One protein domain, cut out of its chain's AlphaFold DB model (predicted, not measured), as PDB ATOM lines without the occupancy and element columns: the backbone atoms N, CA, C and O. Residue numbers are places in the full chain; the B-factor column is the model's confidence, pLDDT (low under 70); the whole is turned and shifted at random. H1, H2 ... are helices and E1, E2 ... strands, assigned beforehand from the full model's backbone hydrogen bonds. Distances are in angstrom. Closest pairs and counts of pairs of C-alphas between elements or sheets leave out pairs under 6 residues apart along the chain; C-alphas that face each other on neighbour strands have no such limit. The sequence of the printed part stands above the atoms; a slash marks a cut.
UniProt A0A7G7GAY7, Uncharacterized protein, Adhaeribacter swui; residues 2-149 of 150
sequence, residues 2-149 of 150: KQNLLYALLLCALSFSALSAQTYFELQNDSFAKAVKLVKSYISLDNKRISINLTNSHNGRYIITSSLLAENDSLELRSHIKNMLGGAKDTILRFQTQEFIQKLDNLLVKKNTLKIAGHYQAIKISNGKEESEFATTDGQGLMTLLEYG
ATOM      1  N   LYS A   2      52.268  38.585   3.699       57.06
ATOM      2  CA  LYS A   2      52.284  37.148   4.074       57.06
ATOM      3  C   LYS A   2      52.965  36.209   3.054       57.06
ATOM      4  O   LYS A   2      53.602  35.247   3.457       57.06
ATOM      5  N   GLN A   3      52.886  36.512   1.755       62.75
ATOM      6  CA  GLN A   3      53.492  35.698   0.686       62.75
ATOM      7  C   GLN A   3      55.029  35.700   0.730       62.75
ATOM      8  O   GLN A   3      55.645  34.645   0.645       62.75
ATOM      9  N   ASN A   4      55.647  36.862   0.960       66.25
ATOM     10  CA  ASN A   4      57.109  36.995   1.028       66.25
ATOM     11  C   ASN A   4      57.705  36.232   2.222       66.25
ATOM     12  O   ASN A   4      58.805  35.699   2.119       66.25
ATOM     13  N   LEU A   5      56.958  36.134   3.328       69.88
ATOM     14  CA  LEU A   5      57.348  35.338   4.493       69.88
ATOM     15  C   LEU A   5      57.314  33.832   4.182       69.88
ATOM     16  O   LEU A   5      58.199  33.096   4.606       69.88
ATOM     17  N   LEU A   6      56.323  33.386   3.401       70.50
ATOM     18  CA  LEU A   6      56.188  31.990   2.981       70.50
ATOM     19  C   LEU A   6      57.336  31.572   2.049       70.50
ATOM     20  O   LEU A   6      57.929  30.518   2.253       70.50
ATOM     21  N   TYR A   7      57.691  32.419   1.074       73.44
ATOM     22  CA  TYR A   7      58.826  32.170   0.177       73.44
ATOM     23  C   TYR A   7      60.167  32.161   0.920       73.44
ATOM     24  O   TYR A   7      61.000  31.300   0.651       73.44
ATOM     25  N   ALA A   8      60.360  33.066   1.886       71.25
ATOM     26  CA  ALA A   8      61.562  33.090   2.718       71.25
ATOM     27  C   ALA A   8      61.691  31.824   3.585       71.25
ATOM     28  O   ALA A   8      62.768  31.237   3.657       71.25
ATOM     29  N   LEU A   9      60.591  31.355   4.186       72.69
ATOM     30  CA  LEU A   9      60.574  30.107   4.959       72.69
ATOM     31  C   LEU A   9      60.877  28.880   4.088       72.69
ATOM     32  O   LEU A   9      61.619  27.998   4.514       72.69
ATOM     33  N   LEU A  10      60.356  28.842   2.858       71.81
ATOM     34  CA  LEU A  10      60.609  27.753   1.913       71.81
ATOM     35  C   LEU A  10      62.075  27.730   1.450       71.81
ATOM     36  O   LEU A  10      62.683  26.663   1.401       71.81
ATOM     37  N   LEU A  11      62.671  28.899   1.188       67.81
ATOM     38  CA  LEU A  11      64.097  29.011   0.862       67.81
ATOM     39  C   LEU A  11      64.992  28.586   2.037       67.81
ATOM     40  O   LEU A  11      65.977  27.874   1.828       67.81
ATOM     41  N   CYS A  12      64.647  28.978   3.267       67.56
ATOM     42  CA  CYS A  12      65.360  28.547   4.472       67.56
ATOM     43  C   CYS A  12      65.279  27.027   4.673       67.56
ATOM     44  O   CYS A  12      66.288  26.400   4.974       67.56
ATOM     45  N   ALA A  13      64.115  26.408   4.454       66.00
ATOM     46  CA  ALA A  13      63.962  24.955   4.565       66.00
ATOM     47  C   ALA A  13      64.769  24.188   3.496       66.00
ATOM     48  O   ALA A  13      65.395  23.166   3.793       66.00
ATOM     49  N   LEU A  14      64.803  24.693   2.258       66.81
ATOM     50  CA  LEU A  14      65.579  24.096   1.165       66.81
ATOM     51  C   LEU A  14      67.095  24.224   1.383       66.81
ATOM     52  O   LEU A  14      67.842  23.286   1.117       66.81
ATOM     53  N   SER A  15      67.560  25.352   1.919       62.44
ATOM     54  CA  SER A  15      68.983  25.554   2.231       62.44
ATOM     55  C   SER A  15      69.444  24.740   3.447       62.44
ATOM     56  O   SER A  15      70.528  24.159   3.407       62.44
ATOM     57  N   PHE A  16      68.611  24.600   4.486       65.50
ATOM     58  CA  PHE A  16      68.922  23.739   5.637       65.50
ATOM     59  C   PHE A  16      68.975  22.250   5.271       65.50
ATOM     60  O   PHE A  16      69.839  21.526   5.764       65.50
ATOM     61  N   SER A  17      68.070  21.789   4.402       61.97
ATOM     62  CA  SER A  17      68.046  20.392   3.943       61.97
ATOM     63  C   SER A  17      69.213  20.056   3.010       61.97
ATOM     64  O   SER A  17      69.790  18.977   3.121       61.97
ATOM     65  N   ALA A  18      69.619  20.985   2.142       61.53
ATOM     66  CA  ALA A  18      70.811  20.812   1.315       61.53
ATOM     67  C   ALA A  18      72.100  20.740   2.159       61.53
ATOM     68  O   ALA A  18      72.941  19.871   1.931       61.53
ATOM     69  N   LEU A  19      72.241  21.609   3.170       63.62
ATOM     70  CA  LEU A  19      73.415  21.625   4.048       63.62
ATOM     71  C   LEU A  19      73.509  20.361   4.920       63.62
ATOM     72  O   LEU A  19      74.599  19.809   5.098       63.62
ATOM     73  N   SER A  20      72.378  19.873   5.440       60.50
ATOM     74  CA  SER A  20      72.350  18.655   6.258       60.50
ATOM     75  C   SER A  20      72.673  17.402   5.441       60.50
ATOM     76  O   SER A  20      73.432  16.554   5.909       60.50
ATOM     77  N   ALA A  21      72.181  17.315   4.201       59.16
ATOM     78  CA  ALA A  21      72.516  16.231   3.281       59.16
ATOM     79  C   ALA A  21      74.016  16.210   2.933       59.16
ATOM     80  O   ALA A  21      74.636  15.146   2.974       59.16
ATOM     81  N   GLN A  22      74.614  17.376   2.663       61.12
ATOM     82  CA  GLN A  22      76.048  17.498   2.379       61.12
ATOM     83  C   GLN A  22      76.906  17.078   3.582       61.12
ATOM     84  O   GLN A  22      77.825  16.275   3.441       61.12
ATOM     85  N   THR A  23      76.565  17.562   4.779       61.09
ATOM     86  CA  THR A  23      77.294  17.233   6.016       61.09
ATOM     87  C   THR A  23      77.235  15.733   6.314       61.09
ATOM     88  O   THR A  23      78.233  15.114   6.676       61.09
ATOM     89  N   TYR A  24      76.063  15.123   6.132       58.91
ATOM     90  CA  TYR A  24      75.875  13.689   6.325       58.91
ATOM     91  C   TYR A  24      76.693  12.853   5.329       58.91
ATOM     92  O   TYR A  24      77.306  11.857   5.713       58.91
ATOM     93  N   PHE A  25      76.746  13.279   4.066       59.50
ATOM     94  CA  PHE A  25      77.557  12.640   3.030       59.50
ATOM     95  C   PHE A  25      79.060  12.706   3.347       59.50
ATOM     96  O   PHE A  25      79.763  11.702   3.242       59.50
ATOM     97  N   GLU A  26      79.551  13.862   3.796       61.25
ATOM     98  CA  GLU A  26      80.950  14.033   4.204       61.25
ATOM     99  C   GLU A  26      81.314  13.124   5.385       61.25
ATOM    100  O   GLU A  26      82.315  12.409   5.322       61.25
ATOM    101  N   LEU A  27      80.449  13.043   6.402       60.62
ATOM    102  CA  LEU A  27      80.633  12.153   7.554       60.62
ATOM    103  C   LEU A  27      80.717  10.667   7.160       60.62
ATOM    104  O   LEU A  27      81.502   9.915   7.745       60.62
ATOM    105  N   GLN A  28      79.932  10.221   6.175       61.53
ATOM    106  CA  GLN A  28      79.960   8.829   5.714       61.53
ATOM    107  C   GLN A  28      81.204   8.478   4.890       61.53
ATOM    108  O   GLN A  28      81.744   7.375   5.030       61.53
ATOM    109  N   ASN A  29      81.673   9.404   4.053       63.56
ATOM    110  CA  ASN A  29      82.913   9.221   3.299       63.56
ATOM    111  C   ASN A  29      84.120   9.202   4.234       63.56
ATOM    112  O   ASN A  29      85.014   8.362   4.092       63.56
ATOM    113  N   ASP A  30      84.101  10.061   5.251       77.88
ATOM    114  CA  ASP A  30      85.097  10.054   6.314       77.88
ATOM    115  C   ASP A  30      85.104   8.726   7.078       77.88
ATOM    116  O   ASP A  30      86.170   8.229   7.440       77.88
ATOM    117  N   SER A  31      83.936   8.120   7.300       85.56
ATOM    118  CA  SER A  31      83.804   6.820   7.967       85.56
ATOM    119  C   SER A  31      84.454   5.682   7.167       85.56
ATOM    120  O   SER A  31      85.242   4.916   7.725       85.56
ATOM    121  N   PHE A  32      84.227   5.612   5.846       88.88
ATOM    122  CA  PHE A  32      84.906   4.628   4.988       88.88
ATOM    123  C   PHE A  32      86.421   4.830   4.978       88.88
ATOM    124  O   PHE A  32      87.184   3.883   5.178       88.88
ATOM    125  N   ALA A  33      86.865   6.078   4.807       89.81
ATOM    126  CA  ALA A  33      88.283   6.398   4.799       89.81
ATOM    127  C   ALA A  33      88.963   6.027   6.127       89.81
ATOM    128  O   ALA A  33      90.085   5.518   6.121       89.81
ATOM    129  N   LYS A  34      88.287   6.237   7.265       92.25
ATOM    130  CA  LYS A  34      88.758   5.799   8.588       92.25
ATOM    131  C   LYS A  34      88.859   4.279   8.681       92.25
ATOM    132  O   LYS A  34      89.885   3.792   9.147       92.25
ATOM    133  N   ALA A  35      87.860   3.543   8.193       92.94
ATOM    134  CA  ALA A  35      87.884   2.082   8.183       92.94
ATOM    135  C   ALA A  35      89.089   1.543   7.394       92.94
ATOM    136  O   ALA A  35      89.875   0.756   7.917       92.94
ATOM    137  N   VAL A  36      89.293   2.023   6.161       93.81
ATOM    138  CA  VAL A  36      90.433   1.614   5.321       93.81
ATOM    139  C   VAL A  36      91.762   1.965   5.989       93.81
ATOM    140  O   VAL A  36      92.650   1.117   6.069       93.81
ATOM    141  N   LYS A  37      91.901   3.184   6.529       93.12
ATOM    142  CA  LYS A  37      93.105   3.594   7.270       93.12
ATOM    143  C   LYS A  37      93.370   2.703   8.482       93.12
ATOM    144  O   LYS A  37      94.531   2.397   8.738       93.12
ATOM    145  N   LEU A  38      92.331   2.263   9.195       94.00
ATOM    146  CA  LEU A  38      92.483   1.358  10.331       94.00
ATOM    147  C   LEU A  38      93.002  -0.013   9.886       94.00
ATOM    148  O   LEU A  38      93.990  -0.484  10.448       94.00
ATOM    149  N   VAL A  39      92.422  -0.610   8.832       93.56
ATOM    150  CA  VAL A  39      92.939  -1.868   8.254       93.56
ATOM    151  C   VAL A  39      94.412  -1.714   7.887       93.56
ATOM    152  O   VAL A  39      95.227  -2.530   8.313       93.56
ATOM    153  N   LYS A  40      94.763  -0.636   7.169       92.38
ATOM    154  CA  LYS A  40      96.153  -0.325   6.808       92.38
ATOM    155  C   LYS A  40      97.051  -0.247   8.040       92.38
ATOM    156  O   LYS A  40      98.090  -0.889   8.073       92.38
ATOM    157  N   SER A  41      96.638   0.493   9.067       91.38
ATOM    158  CA  SER A  41      97.439   0.654  10.284       91.38
ATOM    159  C   SER A  41      97.702  -0.666  11.003       91.38
ATOM    160  O   SER A  41      98.754  -0.815  11.611       91.38
ATOM    161  N   TYR A  42      96.784  -1.633  10.905       90.44
ATOM    162  CA  TYR A  42      96.998  -2.960  11.457       90.44
ATOM    163  C   TYR A  42      97.927  -3.807  10.588       90.44
ATOM    164  O   TYR A  42      98.764  -4.484  11.160       90.44
ATOM    165  N   ILE A  43      97.841  -3.771   9.253       87.44
ATOM    166  CA  ILE A  43      98.707  -4.593   8.376       87.44
ATOM    167  C   ILE A  43     100.105  -4.004   8.141       87.44
ATOM    168  O   ILE A  43     101.009  -4.738   7.766       87.44
ATOM    169  N   SER A  44     100.300  -2.699   8.346       78.62
ATOM    170  CA  SER A  44     101.587  -2.017   8.147       78.62
ATOM    171  C   SER A  44     102.524  -2.083   9.364       78.62
ATOM    172  O   SER A  44     103.512  -1.355   9.400       78.62
ATOM    173  N   LEU A  45     102.226  -2.900  10.382       66.81
ATOM    174  CA  LEU A  45     103.116  -3.062  11.536       66.81
ATOM    175  C   LEU A  45     104.232  -4.056  11.197       66.81
ATOM    176  O   LEU A  45     103.970  -5.228  10.934       66.81
ATOM    177  N   ASP A  46     105.477  -3.586  11.237       60.31
ATOM    178  CA  ASP A  46     106.645  -4.357  10.809       60.31
ATOM    179  C   ASP A  46     106.791  -5.717  11.525       60.31
ATOM    180  O   ASP A  46     106.838  -5.815  12.758       60.31
ATOM    181  N   ASN A  47     106.943  -6.759  10.698       55.19
ATOM    182  CA  ASN A  47     107.504  -8.086  10.993       55.19
ATOM    183  C   ASN A  47     106.812  -8.927  12.072       55.19
ATOM    184  O   ASN A  47     107.431  -9.814  12.666       55.19
ATOM    185  N   LYS A  48     105.523  -8.697  12.328       67.12
ATOM    186  CA  LYS A  48     104.731  -9.579  13.191       67.12
ATOM    187  C   LYS A  48     103.651 -10.266  12.384       67.12
ATOM    188  O   LYS A  48     103.039  -9.665  11.511       67.12
ATOM    189  N   ARG A  49     103.389 -11.526  12.732       77.06
ATOM    190  CA  ARG A  49     102.184 -12.216  12.287       77.06
ATOM    191  C   ARG A  49     100.978 -11.456  12.828       77.06
ATOM    192  O   ARG A  49     100.774 -11.396  14.042       77.06
ATOM    193  N   ILE A  50     100.203 -10.869  11.929       83.00
ATOM    194  CA  ILE A  50      99.036 -10.056  12.261       83.00
ATOM    195  C   ILE A  50      97.797 -10.791  11.781       83.00
ATOM    196  O   ILE A  50      97.764 -11.298  10.664       83.00
ATOM    197  N   SER A  51      96.784 -10.850  12.645       87.31
ATOM    198  CA  SER A  51      95.479 -11.426  12.337       87.31
ATOM    199  C   SER A  51      94.411 -10.369  12.561       87.31
ATOM    200  O   SER A  51      94.233  -9.899  13.684       87.31
ATOM    201  N   ILE A  52      93.696 -10.010  11.501       91.81
ATOM    202  CA  ILE A  52      92.608  -9.030  11.551       91.81
ATOM    203  C   ILE A  52      91.347  -9.712  11.057       91.81
ATOM    204  O   ILE A  52      91.362 -10.338  10.001       91.81
ATOM    205  N   ASN A  53      90.252  -9.553  11.784       95.06
ATOM    206  CA  ASN A  53      88.930  -9.899  11.294       95.06
ATOM    207  C   ASN A  53      88.260  -8.645  10.738       95.06
ATOM    208  O   ASN A  53      88.194  -7.613  11.403       95.06
ATOM    209  N   LEU A  54      87.768  -8.742   9.512       94.94
ATOM    210  CA  LEU A  54      87.121  -7.669   8.781       94.94
ATOM    211  C   LEU A  54      85.775  -8.172   8.278       94.94
ATOM    212  O   LEU A  54      85.719  -9.089   7.468       94.94
ATOM    213  N   THR A  55      84.685  -7.574   8.744       95.62
ATOM    214  CA  THR A  55      83.348  -7.858   8.223       95.62
ATOM    215  C   THR A  55      82.828  -6.653   7.469       95.62
ATOM    216  O   THR A  55      82.843  -5.548   7.999       95.62
ATOM    217  N   ASN A  56      82.332  -6.863   6.255       93.94
ATOM    218  CA  ASN A  56      81.593  -5.857   5.506       93.94
ATOM    219  C   ASN A  56      80.187  -6.395   5.230       93.94
ATOM    220  O   ASN A  56      80.025  -7.433   4.586       93.94
ATOM    221  N   SER A  57      79.178  -5.714   5.766       92.06
ATOM    222  CA  SER A  57      77.772  -6.107   5.688       92.06
ATOM    223  C   SER A  57      76.984  -5.059   4.927       92.06
ATOM    224  O   SER A  57      76.937  -3.909   5.342       92.06
ATOM    225  N   HIS A  58      76.328  -5.459   3.844       89.12
ATOM    226  CA  HIS A  58      75.447  -4.619   3.047       89.12
ATOM    227  C   HIS A  58      73.989  -4.974   3.353       89.12
ATOM    228  O   HIS A  58      73.529  -6.093   3.084       89.12
ATOM    229  N   ASN A  59      73.260  -4.015   3.933       83.38
ATOM    230  CA  ASN A  59      71.870  -4.156   4.384       83.38
ATOM    231  C   ASN A  59      71.607  -5.406   5.259       83.38
ATOM    232  O   ASN A  59      70.493  -5.926   5.269       83.38
ATOM    233  N   GLY A  60      72.628  -5.949   5.937       78.31
ATOM    234  CA  GLY A  60      72.517  -7.167   6.750       78.31
ATOM    235  C   GLY A  60      72.279  -8.468   5.969       78.31
ATOM    236  O   GLY A  60      72.073  -9.509   6.588       78.31
ATOM    237  N   ARG A  61      72.274  -8.430   4.630       85.31
ATOM    238  CA  ARG A  61      71.915  -9.582   3.780       85.31
ATOM    239  C   ARG A  61      73.075 -10.113   2.961       85.31
ATOM    240  O   ARG A  61      73.137 -11.313   2.726       85.31
ATOM    241  N   TYR A  62      73.957  -9.226   2.515       90.38
ATOM    242  CA  TYR A  62      75.205  -9.611   1.873       90.38
ATOM    243  C   TYR A  62      76.336  -9.341   2.852       90.38
ATOM    244  O   TYR A  62      76.573  -8.185   3.201       90.38
ATOM    245  N   ILE A  63      76.973 -10.392   3.353       94.06
ATOM    246  CA  ILE A  63      77.972 -10.290   4.417       94.06
ATOM    247  C   ILE A  63      79.227 -11.007   3.955       94.06
ATOM    248  O   ILE A  63      79.175 -12.191   3.628       94.06
ATOM    249  N   ILE A  64      80.344 -10.289   3.958       96.19
ATOM    250  CA  ILE A  64      81.670 -10.873   3.793       96.19
ATOM    251  C   ILE A  64      82.367 -10.778   5.140       96.19
ATOM    252  O   ILE A  64      82.566  -9.673   5.642       96.19
ATOM    253  N   THR A  65      82.734 -11.919   5.711       96.69
ATOM    254  CA  THR A  65      83.554 -12.007   6.919       96.69
ATOM    255  C   THR A  65      84.914 -12.555   6.535       96.69
ATOM    256  O   THR A  65      85.022 -13.676   6.046       96.69
ATOM    257  N   SER A  66      85.944 -11.754   6.761       96.88
ATOM    258  CA  SER A  66      87.301 -12.023   6.315       96.88
ATOM    259  C   SER A  66      88.274 -12.087   7.480       96.88
ATOM    260  O   SER A  66      88.203 -11.260   8.383       96.88
ATOM    261  N   SER A  67      89.235 -13.001   7.409       95.81
ATOM    262  CA  SER A  67      90.446 -12.988   8.223       95.81
ATOM    263  C   SER A  67      91.636 -12.636   7.334       95.81
ATOM    264  O   SER A  67      91.891 -13.313   6.338       95.81
ATOM    265  N   LEU A  68      92.352 -11.572   7.688       94.56
ATOM    266  CA  LEU A  68      93.596 -11.156   7.049       94.56
ATOM    267  C   LEU A  68      94.753 -11.623   7.921       94.56
ATOM    268  O   LEU A  68      94.856 -11.218   9.080       94.56
ATOM    269  N   LEU A  69      95.607 -12.463   7.351       93.81
ATOM    270  CA  LEU A  69      96.811 -12.988   7.973       93.81
ATOM    271  C   LEU A  69      98.012 -12.408   7.229       93.81
ATOM    272  O   LEU A  69      98.299 -12.832   6.114       93.81
ATOM    273  N   ALA A  70      98.679 -11.425   7.828       90.50
ATOM    274  CA  ALA A  70      99.879 -10.814   7.263       90.50
ATOM    275  C   ALA A  70     101.123 -11.329   7.994       90.50
ATOM    276  O   ALA A  70     101.151 -11.352   9.228       90.50
ATOM    277  N   GLU A  71     102.135 -11.744   7.241       88.75
ATOM    278  CA  GLU A  71     103.433 -12.175   7.753       88.75
ATOM    279  C   GLU A  71     104.521 -11.804   6.738       88.75
ATOM    280  O   GLU A  71     104.489 -12.246   5.586       88.75
ATOM    281  N   ASN A  72     105.483 -10.991   7.181       83.94
ATOM    282  CA  ASN A  72     106.537 -10.415   6.342       83.94
ATOM    283  C   ASN A  72     105.948  -9.681   5.116       83.94
ATOM    284  O   ASN A  72     105.146  -8.756   5.253       83.94
ATOM    285  N   ASP A  73     106.334 -10.098   3.916       89.62
ATOM    286  CA  ASP A  73     105.898  -9.570   2.626       89.62
ATOM    287  C   ASP A  73     104.614 -10.228   2.098       89.62
ATOM    288  O   ASP A  73     104.104  -9.815   1.059       89.62
ATOM    289  N   SER A  74     104.052 -11.208   2.811       92.12
ATOM    290  CA  SER A  74     102.885 -11.970   2.368       92.12
ATOM    291  C   SER A  74     101.622 -11.655   3.169       92.12
ATOM    292  O   SER A  74     101.652 -11.470   4.388       92.12
ATOM    293  N   LEU A  75     100.485 -11.651   2.473       94.12
ATOM    294  CA  LEU A  75      99.164 -11.521   3.072       94.12
ATOM    295  C   LEU A  75      98.226 -12.590   2.513       94.12
ATOM    296  O   LEU A  75      98.007 -12.674   1.304       94.12
ATOM    297  N   GLU A  76      97.636 -13.384   3.402       96.44
ATOM    298  CA  GLU A  76      96.559 -14.315   3.081       96.44
ATOM    299  C   GLU A  76      95.225 -13.759   3.583       96.44
ATOM    300  O   GLU A  76      95.037 -13.488   4.770       96.44
ATOM    301  N   LEU A  77      94.285 -13.603   2.660       96.62
ATOM    302  CA  LEU A  77      92.920 -13.181   2.917       96.62
ATOM    303  C   LEU A  77      92.012 -14.403   2.793       96.62
ATOM    304  O   LEU A  77      91.909 -14.999   1.722       96.62
ATOM    305  N   ARG A  78      91.346 -14.774   3.884       97.75
ATOM    306  CA  ARG A  78      90.339 -15.841   3.901       97.75
ATOM    307  C   ARG A  78      88.980 -15.223   4.125       97.75
ATOM    308  O   ARG A  78      88.815 -14.546   5.134       97.75
ATOM    309  N   SER A  79      88.014 -15.488   3.258       97.75
ATOM    310  CA  SER A  79      86.698 -14.855   3.352       97.75
ATOM    311  C   SER A  79      85.577 -15.866   3.249       97.75
ATOM    312  O   SER A  79      85.554 -16.667   2.320       97.75
ATOM    313  N   HIS A  80      84.631 -15.772   4.179       97.31
ATOM    314  CA  HIS A  80      83.332 -16.426   4.126       97.31
ATOM    315  C   HIS A  80      82.285 -15.413   3.665       97.31
ATOM    316  O   HIS A  80      82.139 -14.339   4.254       97.31
ATOM    317  N   ILE A  81      81.557 -15.743   2.605       95.69
ATOM    318  CA  ILE A  81      80.635 -14.830   1.935       95.69
ATOM    319  C   ILE A  81      79.246 -15.427   1.995       95.69
ATOM    320  O   ILE A  81      79.012 -16.505   1.454       95.69
ATOM    321  N   LYS A  82      78.311 -14.696   2.594       94.88
ATOM    322  CA  LYS A  82      76.887 -15.021   2.608       94.88
ATOM    323  C   LYS A  82      76.149 -14.047   1.706       94.88
ATOM    324  O   LYS A  82      76.134 -12.845   1.971       94.88
ATOM    325  N   ASN A  83      75.536 -14.562   0.645       89.31
ATOM    326  CA  ASN A  83      74.788 -13.747  -0.301       89.31
ATOM    327  C   ASN A  83      73.321 -13.562   0.125       89.31
ATOM    328  O   ASN A  83      72.802 -14.246   1.009       89.31
ATOM    329  N   MET A  84      72.623 -12.649  -0.555       84.69
ATOM    330  CA  MET A  84      71.232 -12.312  -0.235       84.69
ATOM    331  C   MET A  84      70.227 -13.440  -0.522       84.69
ATOM    332  O   MET A  84      69.103 -13.382  -0.030       84.69
ATOM    333  N   LEU A  85      70.613 -14.440  -1.318       88.38
ATOM    334  CA  LEU A  85      69.777 -15.579  -1.709       88.38
ATOM    335  C   LEU A  85      69.975 -16.794  -0.782       88.38
ATOM    336  O   LEU A  85      69.430 -17.860  -1.044       88.38
ATOM    337  N   GLY A  86      70.760 -16.645   0.292       82.88
ATOM    338  CA  GLY A  86      71.068 -17.720   1.237       82.88
ATOM    339  C   GLY A  86      72.211 -18.639   0.803       82.88
ATOM    340  O   GLY A  86      72.531 -19.582   1.521       82.88
ATOM    341  N   GLY A  87      72.853 -18.358  -0.332       92.25
ATOM    342  CA  GLY A  87      74.070 -19.044  -0.754       92.25
ATOM    343  C   GLY A  87      75.281 -18.592   0.058       92.25
ATOM    344  O   GLY A  87      75.362 -17.436   0.488       92.25
ATOM    345  N   ALA A  88      76.234 -19.503   0.230       94.81
ATOM    346  CA  ALA A  88      77.504 -19.228   0.878       94.81
ATOM    347  C   ALA A  88      78.672 -19.701   0.010       94.81
ATOM    348  O   ALA A  88      78.548 -20.700  -0.703       94.81
ATOM    349  N   LYS A  89      79.796 -18.989   0.068       95.88
ATOM    350  CA  LYS A  89      81.057 -19.430  -0.533       95.88
ATOM    351  C   LYS A  89      82.242 -18.988   0.312       95.88
ATOM    352  O   LYS A  89      82.199 -17.919   0.919       95.88
ATOM    353  N   ASP A  90      83.297 -19.788   0.279       97.25
ATOM    354  CA  ASP A  90      84.579 -19.459   0.888       97.25
ATOM    355  C   ASP A  90      85.602 -19.133  -0.197       97.25
ATOM    356  O   ASP A  90      85.612 -19.740  -1.269       97.25
ATOM    357  N   THR A  91      86.469 -18.167   0.080       96.88
ATOM    358  CA  THR A  91      87.564 -17.772  -0.810       96.88
ATOM    359  C   THR A  91      88.857 -17.639  -0.016       96.88
ATOM    360  O   THR A  91      88.849 -17.297   1.169       96.88
ATOM    361  N   ILE A  92      89.976 -17.953  -0.669       97.81
ATOM    362  CA  ILE A  92      91.320 -17.741  -0.133       97.81
ATOM    363  C   ILE A  92      92.128 -17.044  -1.216       97.81
ATOM    364  O   ILE A  92      92.338 -17.600  -2.293       97.81
ATOM    365  N   LEU A  93      92.583 -15.837  -0.912       97.50
ATOM    366  CA  LEU A  93      93.363 -14.989  -1.800       97.50
ATOM    367  C   LEU A  93      94.717 -14.706  -1.153       97.50
ATOM    368  O   LEU A  93      94.833 -14.636   0.071       97.50
ATOM    369  N   ARG A  94      95.756 -14.580  -1.976       97.25
ATOM    370  CA  ARG A  94      97.123 -14.323  -1.520       97.25
ATOM    371  C   ARG A  94      97.689 -13.138  -2.272       97.25
ATOM    372  O   ARG A  94      97.558 -13.076  -3.490       97.25
ATOM    373  N   PHE A  95      98.325 -12.243  -1.533       95.06
ATOM    374  CA  PHE A  95      98.893 -11.007  -2.045       95.06
ATOM    375  C   PHE A  95     100.284 -10.800  -1.474       95.06
ATOM    376  O   PHE A  95     100.622 -11.317  -0.404       95.06
ATOM    377  N   GLN A  96     101.052  -9.957  -2.150       94.56
ATOM    378  CA  GLN A  96     102.115  -9.233  -1.471       94.56
ATOM    379  C   GLN A  96     101.483  -8.185  -0.538       94.56
ATOM    380  O   GLN A  96     100.528  -7.507  -0.924       94.56
ATOM    381  N   THR A  97     102.004  -8.010   0.679       91.81
ATOM    382  CA  THR A  97     101.458  -7.059   1.668       91.81
ATOM    383  C   THR A  97     101.358  -5.651   1.079       91.81
ATOM    384  O   THR A  97     100.324  -4.993   1.197       91.81
ATOM    385  N   GLN A  98     102.397  -5.212   0.364       92.00
ATOM    386  CA  GLN A  98     102.423  -3.897  -0.276       92.00
ATOM    387  C   GLN A  98     101.402  -3.768  -1.416       92.00
ATOM    388  O   GLN A  98     100.801  -2.706  -1.583       92.00
ATOM    389  N   GLU A  99     101.163  -4.840  -2.174       94.50
ATOM    390  CA  GLU A  99     100.136  -4.868  -3.221       94.50
ATOM    391  C   GLU A  99      98.740  -4.701  -2.608       94.50
ATOM    392  O   GLU A  99      97.936  -3.897  -3.082       94.50
ATOM    393  N   PHE A 100      98.460  -5.405  -1.507       94.38
ATOM    394  CA  PHE A 100      97.187  -5.279  -0.804       94.38
ATOM    395  C   PHE A 100      96.990  -3.871  -0.220       94.38
ATOM    396  O   PHE A 100      95.916  -3.284  -0.356       94.38
ATOM    397  N   ILE A 101      98.040  -3.285   0.366       92.94
ATOM    398  CA  ILE A 101      98.047  -1.887   0.828       92.94
ATOM    399  C   ILE A 101      97.727  -0.929  -0.328       92.94
ATOM    400  O   ILE A 101      96.916  -0.019  -0.158       92.94
ATOM    401  N   GLN A 102      98.308  -1.147  -1.508       94.00
ATOM    402  CA  GLN A 102      98.048  -0.318  -2.683       94.00
ATOM    403  C   GLN A 102      96.606  -0.466  -3.188       94.00
ATOM    404  O   GLN A 102      95.978   0.529  -3.551       94.00
ATOM    405  N   LYS A 103      96.044  -1.681  -3.164       94.75
ATOM    406  CA  LYS A 103      94.622  -1.909  -3.466       94.75
ATOM    407  C   LYS A 103      93.726  -1.137  -2.498       94.75
ATOM    408  O   LYS A 103      92.813  -0.454  -2.953       94.75
ATOM    409  N   LEU A 104      94.030  -1.148  -1.197       93.81
ATOM    410  CA  LEU A 104      93.325  -0.328  -0.203       93.81
ATOM    411  C   LEU A 104      93.443   1.176  -0.487       93.81
ATOM    412  O   LEU A 104      92.456   1.896  -0.359       93.81
ATOM    413  N   ASP A 105      94.615   1.657  -0.904       92.44
ATOM    414  CA  ASP A 105      94.804   3.064  -1.281       92.44
ATOM    415  C   ASP A 105      93.987   3.459  -2.512       92.44
ATOM    416  O   ASP A 105      93.376   4.529  -2.534       92.44
ATOM    417  N   ASN A 106      93.885   2.569  -3.498       91.31
ATOM    418  CA  ASN A 106      93.062   2.793  -4.683       91.31
ATOM    419  C   ASN A 106      91.568   2.924  -4.343       91.31
ATOM    420  O   ASN A 106      90.856   3.654  -5.033       91.31
ATOM    421  N   LEU A 107      91.092   2.293  -3.260       89.06
ATOM    422  CA  LEU A 107      89.715   2.470  -2.780       89.06
ATOM    423  C   LEU A 107      89.443   3.892  -2.266       89.06
ATOM    424  O   LEU A 107      88.295   4.330  -2.268       89.06
ATOM    425  N   LEU A 108      90.478   4.615  -1.824       85.88
ATOM    426  CA  LEU A 108      90.362   5.979  -1.300       85.88
ATOM    427  C   LEU A 108      90.412   7.054  -2.390       85.88
ATOM    428  O   LEU A 108      90.094   8.217  -2.119       85.88
ATOM    429  N   VAL A 109      90.804   6.696  -3.615       82.25
ATOM    430  CA  VAL A 109      90.817   7.625  -4.746       82.25
ATOM    431  C   VAL A 109      89.368   7.982  -5.085       82.25
ATOM    432  O   VAL A 109      88.624   7.178  -5.645       82.25
ATOM    433  N   LYS A 110      88.951   9.197  -4.702       62.44
ATOM    434  CA  LYS A 110      87.570   9.681  -4.836       62.44
ATOM    435  C   LYS A 110      87.050   9.491  -6.264       62.44
ATOM    436  O   LYS A 110      87.458  10.202  -7.182       62.44
ATOM    437  N   LYS A 111      86.055   8.620  -6.434       58.00
ATOM    438  CA  LYS A 111      85.125   8.723  -7.561       58.00
ATOM    439  C   LYS A 111      84.130   9.825  -7.199       58.00
ATOM    440  O   LYS A 111      83.359   9.667  -6.261       58.00
ATOM    441  N   ASN A 112      84.180  10.958  -7.906       49.75
ATOM    442  CA  ASN A 112      83.232  12.075  -7.774       49.75
ATOM    443  C   ASN A 112      81.829  11.664  -8.264       49.75
ATOM    444  O   ASN A 112      81.312  12.179  -9.251       49.75
ATOM    445  N   THR A 113      81.208  10.698  -7.596       53.66
ATOM    446  CA  THR A 113      79.838  10.275  -7.861       53.66
ATOM    447  C   THR A 113      79.009  10.577  -6.631       53.66
ATOM    448  O   THR A 113      79.152   9.928  -5.598       53.66
ATOM    449  N   LEU A 114      78.156  11.590  -6.750       48.16
ATOM    450  CA  LEU A 114      77.168  11.960  -5.748       48.16
ATOM    451  C   LEU A 114      76.175  10.793  -5.586       48.16
ATOM    452  O   LEU A 114      75.271  10.621  -6.403       48.16
ATOM    453  N   LYS A 115      76.357   9.947  -4.567       55.44
ATOM    454  CA  LYS A 115      75.421   8.858  -4.252       55.44
ATOM    455  C   LYS A 115      74.367   9.367  -3.272       55.44
ATOM    456  O   LYS A 115      74.537   9.287  -2.064       55.44
ATOM    457  N   ILE A 116      73.272   9.908  -3.809       48.69
ATOM    458  CA  ILE A 116      72.139  10.425  -3.013       48.69
ATOM    459  C   ILE A 116      71.247   9.282  -2.475       48.69
ATOM    460  O   ILE A 116      70.483   9.470  -1.535       48.69
ATOM    461  N   ALA A 117      71.386   8.066  -3.009       53.00
ATOM    462  CA  ALA A 117      70.734   6.861  -2.504       53.00
ATOM    463  C   ALA A 117      71.787   5.756  -2.363       53.00
ATOM    464  O   ALA A 117      72.258   5.203  -3.357       53.00
ATOM    465  N   GLY A 118      72.211   5.485  -1.130       53.16
ATOM    466  CA  GLY A 118      73.269   4.529  -0.835       53.16
ATOM    467  C   GLY A 118      72.736   3.386   0.010       53.16
ATOM    468  O   GLY A 118      72.139   3.605   1.061       53.16
ATOM    469  N   HIS A 119      72.951   2.159  -0.446       65.44
ATOM    470  CA  HIS A 119      72.738   0.990   0.388       65.44
ATOM    471  C   HIS A 119      73.706   1.032   1.571       65.44
ATOM    472  O   HIS A 119      74.921   1.115   1.385       65.44
ATOM    473  N   TYR A 120      73.156   0.999   2.781       81.75
ATOM    474  CA  TYR A 120      73.934   1.134   3.999       81.75
ATOM    475  C   TYR A 120      74.813  -0.094   4.212       81.75
ATOM    476  O   TYR A 120      74.353  -1.242   4.182       81.75
ATOM    477  N   GLN A 121      76.090   0.176   4.447       89.38
ATOM    478  CA  GLN A 121      77.096  -0.809   4.779       89.38
ATOM    479  C   GLN A 121      77.664  -0.553   6.169       89.38
ATOM    480  O   GLN A 121      77.889   0.590   6.572       89.38
ATOM    481  N   ALA A 122      77.904  -1.639   6.895       92.38
ATOM    482  CA  ALA A 122      78.618  -1.637   8.161       92.38
ATOM    483  C   ALA A 122      79.933  -2.398   7.983       92.38
ATOM    484  O   ALA A 122      79.929  -3.567   7.584       92.38
ATOM    485  N   ILE A 123      81.045  -1.727   8.274       94.69
ATOM    486  CA  ILE A 123      82.385  -2.306   8.258       94.69
ATOM    487  C   ILE A 123      82.837  -2.482   9.704       94.69
ATOM    488  O   ILE A 123      82.970  -1.500  10.429       94.69
ATOM    489  N   LYS A 124      83.085  -3.723  10.117       96.88
ATOM    490  CA  LYS A 124      83.620  -4.069  11.438       96.88
ATOM    491  C   LYS A 124      85.044  -4.567  11.304       96.88
ATOM    492  O   LYS A 124      85.305  -5.424  10.464       96.88
ATOM    493  N   ILE A 125      85.944  -4.048  12.128       96.69
ATOM    494  CA  ILE A 125      87.369  -4.380  12.116       96.69
ATOM    495  C   ILE A 125      87.773  -4.768  13.530       96.69
ATOM    496  O   ILE A 125      87.537  -4.000  14.458       96.69
ATOM    497  N   SER A 126      88.409  -5.926  13.691       94.75
ATOM    498  CA  SER A 126      88.971  -6.359  14.969       94.75
ATOM    499  C   SER A 126      90.363  -6.956  14.809       94.75
ATOM    500  O   SER A 126      90.604  -7.749  13.903       94.75
ATOM    501  N   ASN A 127      91.271  -6.618  15.726       90.62
ATOM    502  CA  ASN A 127      92.610  -7.211  15.846       90.62
ATOM    503  C   ASN A 127      92.711  -8.218  17.017       90.62
ATOM    504  O   ASN A 127      93.807  -8.537  17.478       90.62
ATOM    505  N   GLY A 128      91.567  -8.661  17.556       86.81
ATOM    506  CA  GLY A 128      91.475  -9.558  18.713       86.81
ATOM    507  C   GLY A 128      91.578  -8.879  20.085       86.81
ATOM    508  O   GLY A 128      91.282  -9.521  21.089       86.81
ATOM    509  N   LYS A 129      91.963  -7.598  20.152       87.44
ATOM    510  CA  LYS A 129      91.961  -6.791  21.390       87.44
ATOM    511  C   LYS A 129      90.928  -5.677  21.344       87.44
ATOM    512  O   LYS A 129      90.271  -5.393  22.339       87.44
ATOM    513  N   GLU A 130      90.811  -5.056  20.182       91.06
ATOM    514  CA  GLU A 130      89.923  -3.939  19.916       91.06
ATOM    515  C   GLU A 130      88.962  -4.312  18.790       91.06
ATOM    516  O   GLU A 130      89.267  -5.152  17.933       91.06
ATOM    517  N   GLU A 131      87.792  -3.681  18.803       95.31
ATOM    518  CA  GLU A 131      86.811  -3.736  17.729       95.31
ATOM    519  C   GLU A 131      86.364  -2.310  17.396       95.31
ATOM    520  O   GLU A 131      86.190  -1.469  18.279       95.31
ATOM    521  N   SER A 132      86.214  -2.020  16.109       95.69
ATOM    522  CA  SER A 132      85.692  -0.750  15.611       95.69
ATOM    523  C   SER A 132      84.670  -0.997  14.512       95.69
ATOM    524  O   SER A 132      84.877  -1.846  13.644       95.69
ATOM    525  N   GLU A 133      83.579  -0.235  14.538       95.25
ATOM    526  CA  GLU A 133      82.494  -0.306  13.561       95.25
ATOM    527  C   GLU A 133      82.324   1.037  12.843       95.25
ATOM    528  O   GLU A 133      82.315   2.100  13.463       95.25
ATOM    529  N   PHE A 134      82.179   0.974  11.521       92.19
ATOM    530  CA  PHE A 134      82.090   2.125  10.631       92.19
ATOM    531  C   PHE A 134      80.870   1.979   9.721       92.19
ATOM    532  O   PHE A 134      80.794   1.050   8.914       92.19
ATOM    533  N   ALA A 135      79.922   2.910   9.823       89.62
ATOM    534  CA  ALA A 135      78.785   2.992   8.907       89.62
ATOM    535  C   ALA A 135      79.163   3.807   7.662       89.62
ATOM    536  O   ALA A 135      79.718   4.899   7.789       89.62
ATOM    537  N   THR A 136      78.870   3.298   6.467       86.88
ATOM    538  CA  THR A 136      79.186   3.961   5.192       86.88
ATOM    539  C   THR A 136      78.226   3.544   4.070       86.88
ATOM    540  O   THR A 136      77.495   2.568   4.201       86.88
ATOM    541  N   THR A 137      78.234   4.267   2.952       84.44
ATOM    542  CA  THR A 137      77.577   3.893   1.686       84.44
ATOM    543  C   THR A 137      78.573   3.547   0.569       84.44
ATOM    544  O   THR A 137      78.167   3.191  -0.541       84.44
ATOM    545  N   ASP A 138      79.879   3.588   0.866       84.00
ATOM    546  CA  ASP A 138      80.971   3.409  -0.103       84.00
ATOM    547  C   ASP A 138      81.834   2.155   0.124       84.00
ATOM    548  O   ASP A 138      82.856   1.949  -0.528       84.00
ATOM    549  N   GLY A 139      81.384   1.230   0.969       87.81
ATOM    550  CA  GLY A 139      82.071  -0.035   1.238       87.81
ATOM    551  C   GLY A 139      82.049  -1.064   0.095       87.81
ATOM    552  O   GLY A 139      82.633  -2.134   0.257       87.81
ATOM    553  N   GLN A 140      81.417  -0.796  -1.056       88.94
ATOM    554  CA  GLN A 140      81.329  -1.751  -2.176       88.94
ATOM    555  C   GLN A 140      82.698  -2.119  -2.763       88.94
ATOM    556  O   GLN A 140      82.932  -3.280  -3.101       88.94
ATOM    557  N   GLY A 141      83.609  -1.148  -2.879       90.44
ATOM    558  CA  GLY A 141      84.968  -1.422  -3.355       90.44
ATOM    559  C   GLY A 141      85.703  -2.370  -2.409       90.44
ATOM    560  O   GLY A 141      86.289  -3.352  -2.846       90.44
ATOM    561  N   LEU A 142      85.548  -2.160  -1.098       93.25
ATOM    562  CA  LEU A 142      86.092  -3.075  -0.100       93.25
ATOM    563  C   LEU A 142      85.449  -4.465  -0.181       93.25
ATOM    564  O   LEU A 142      86.154  -5.452  -0.037       93.25
ATOM    565  N   MET A 143      84.139  -4.578  -0.432       92.81
ATOM    566  CA  MET A 143      83.519  -5.895  -0.645       92.81
ATOM    567  C   MET A 143      84.141  -6.636  -1.829       92.81
ATOM    568  O   MET A 143      84.461  -7.812  -1.713       92.81
ATOM    569  N   THR A 144      84.340  -5.925  -2.938       93.38
ATOM    570  CA  THR A 144      84.923  -6.482  -4.167       93.38
ATOM    571  C   THR A 144      86.345  -6.978  -3.909       93.38
ATOM    572  O   THR A 144      86.655  -8.128  -4.216       93.38
ATOM    573  N   LEU A 145      87.155  -6.176  -3.213       95.06
ATOM    574  CA  LEU A 145      88.501  -6.560  -2.803       95.06
ATOM    575  C   LEU A 145      88.496  -7.802  -1.902       95.06
ATOM    576  O   LEU A 145      89.333  -8.684  -2.067       95.06
ATOM    577  N   LEU A 146      87.557  -7.890  -0.956       95.25
ATOM    578  CA  LEU A 146      87.499  -9.018  -0.027       95.25
ATOM    579  C   LEU A 146      87.028 -10.321  -0.673       95.25
ATOM    580  O   LEU A 146      87.377 -11.395  -0.202       95.25
ATOM    581  N   GLU A 147      86.223 -10.236  -1.723       95.06
ATOM    582  CA  GLU A 147      85.652 -11.406  -2.380       95.06
ATOM    583  C   GLU A 147      86.466 -11.889  -3.579       95.06
ATOM    584  O   GLU A 147      86.578 -13.093  -3.806       95.06
ATOM    585  N   TYR A 148      87.004 -10.951  -4.353       95.69
ATOM    586  CA  TYR A 148      87.640 -11.221  -5.640       95.69
ATOM    587  C   TYR A 148      89.114 -10.812  -5.673       95.69
ATOM    588  O   TYR A 148      89.844 -11.246  -6.557       95.69
ATOM    589  N   GLY A 149      89.577 -10.009  -4.710       92.25
ATOM    590  CA  GLY A 149      90.936  -9.469  -4.720       92.25
ATOM    591  C   GLY A 149      91.126  -8.281  -5.663       92.25
ATOM    592  O   GLY A 149      92.270  -7.913  -5.946       92.25
TER     593      GLY A 149
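AT A GLANCE: This is residues 2 to 149 of the 150 residues of an uncharacterized protein of Adhaeribacter swui (UniProt A0A7G7GAY7). A twisted sheet of six antiparallel strands has three helices over one face, and the first of them, H1, is a very long helix whose residues 2 to 20 stick out far beyond the body as a free arm. The rest of H1 packs along the E5 and E6 end of the sheet, while the short H3 crosses the sheet's strands and H2 stands beside both helices; these are two layers, helices on one face of a sheet. The printed part has 148 residues, with three named helices and six named strands in the order H1 E1 E2 E3 E4 H2 E5 E6 H3, a mixed class of helices and strands; the sheet's order is E4 - E3 - E2 - E1 - E5 - E6. The whole is loose and elongated, with a radius of gyration of the C-alphas of 19.2 A and spans of 71 by 37 by 28 A, the arm making much of the length.

IN THESE COORDINATES: The sheet holds E1, residues 50 to 58, 25.9 A long; E2, 62 to 71, 28.9 A; E3, 74 to 82, 26.2 A; E4, 88 to 96, 26.7 A; E5, 121 to 126; and E6, 131 to 136. H1, residues 2 to 43, measures 62.6 A from C-alpha 2 at (52.284, 37.148, 4.074) to C-alpha 43 at (98.707, -4.593, 8.376). H2 is residues 97 to 108 and H3 residues 140 to 148, ending at C-alpha 148 at (87.640, -11.221, -5.640).

HOW THE PARTS SIT: E1 to E4 form a meander, each strand the antiparallel neighbour of the one before, with N 54 and O 66 at 2.8 A, N 67 and O 78 at 2.8 A, and N 77 and O 93 at 2.8 A. E5 is the antiparallel neighbour of E1, with N 55 and O 124 at 2.8 A, and forms a hairpin with E6, with N 123 and O 134 at 2.9 A. H1 is on the sheet through residues 25 to 43, over E1 and E5 at a height of 11.6 A; its closest C-alphas to E6 are those of Gln 28 and Thr 136, 5.0 A. H3, on the same face as H1, runs across the strands at 64 degrees to E2 on the local plane. H2 stands up from the sheet over E4. With residues 33 to 43 alone, H1 touches H2, closest C-alphas Ala 33 and Leu 108, 6.5 A, at a shallow tilt of 3 degrees, opposite ways. H2 touches H3 with its residues 103 to 107 alone, closest C-alphas Leu 107 and Gly 141, 6.2 A. H1 and H3 are only just apart, at 8.4 A. Each O i to N i+4 pair is within hydrogen-bond range in H1 and H3, and 7 of 8 in H2.

THE WHOLE: The C-alphas of Lys 2 and Asn 72 are the two farthest apart, 72.2 A. Without residues 2 to 20, the body spans 43 by 33 by 27 A. The printed part has no cut, and the link from H2 to E5, residues 109 to 120, is long. The mean pLDDT of the printed part is 83.1, with residues 2 to 5, 11 to 29, 45 to 48 and 110 to 119 under 70.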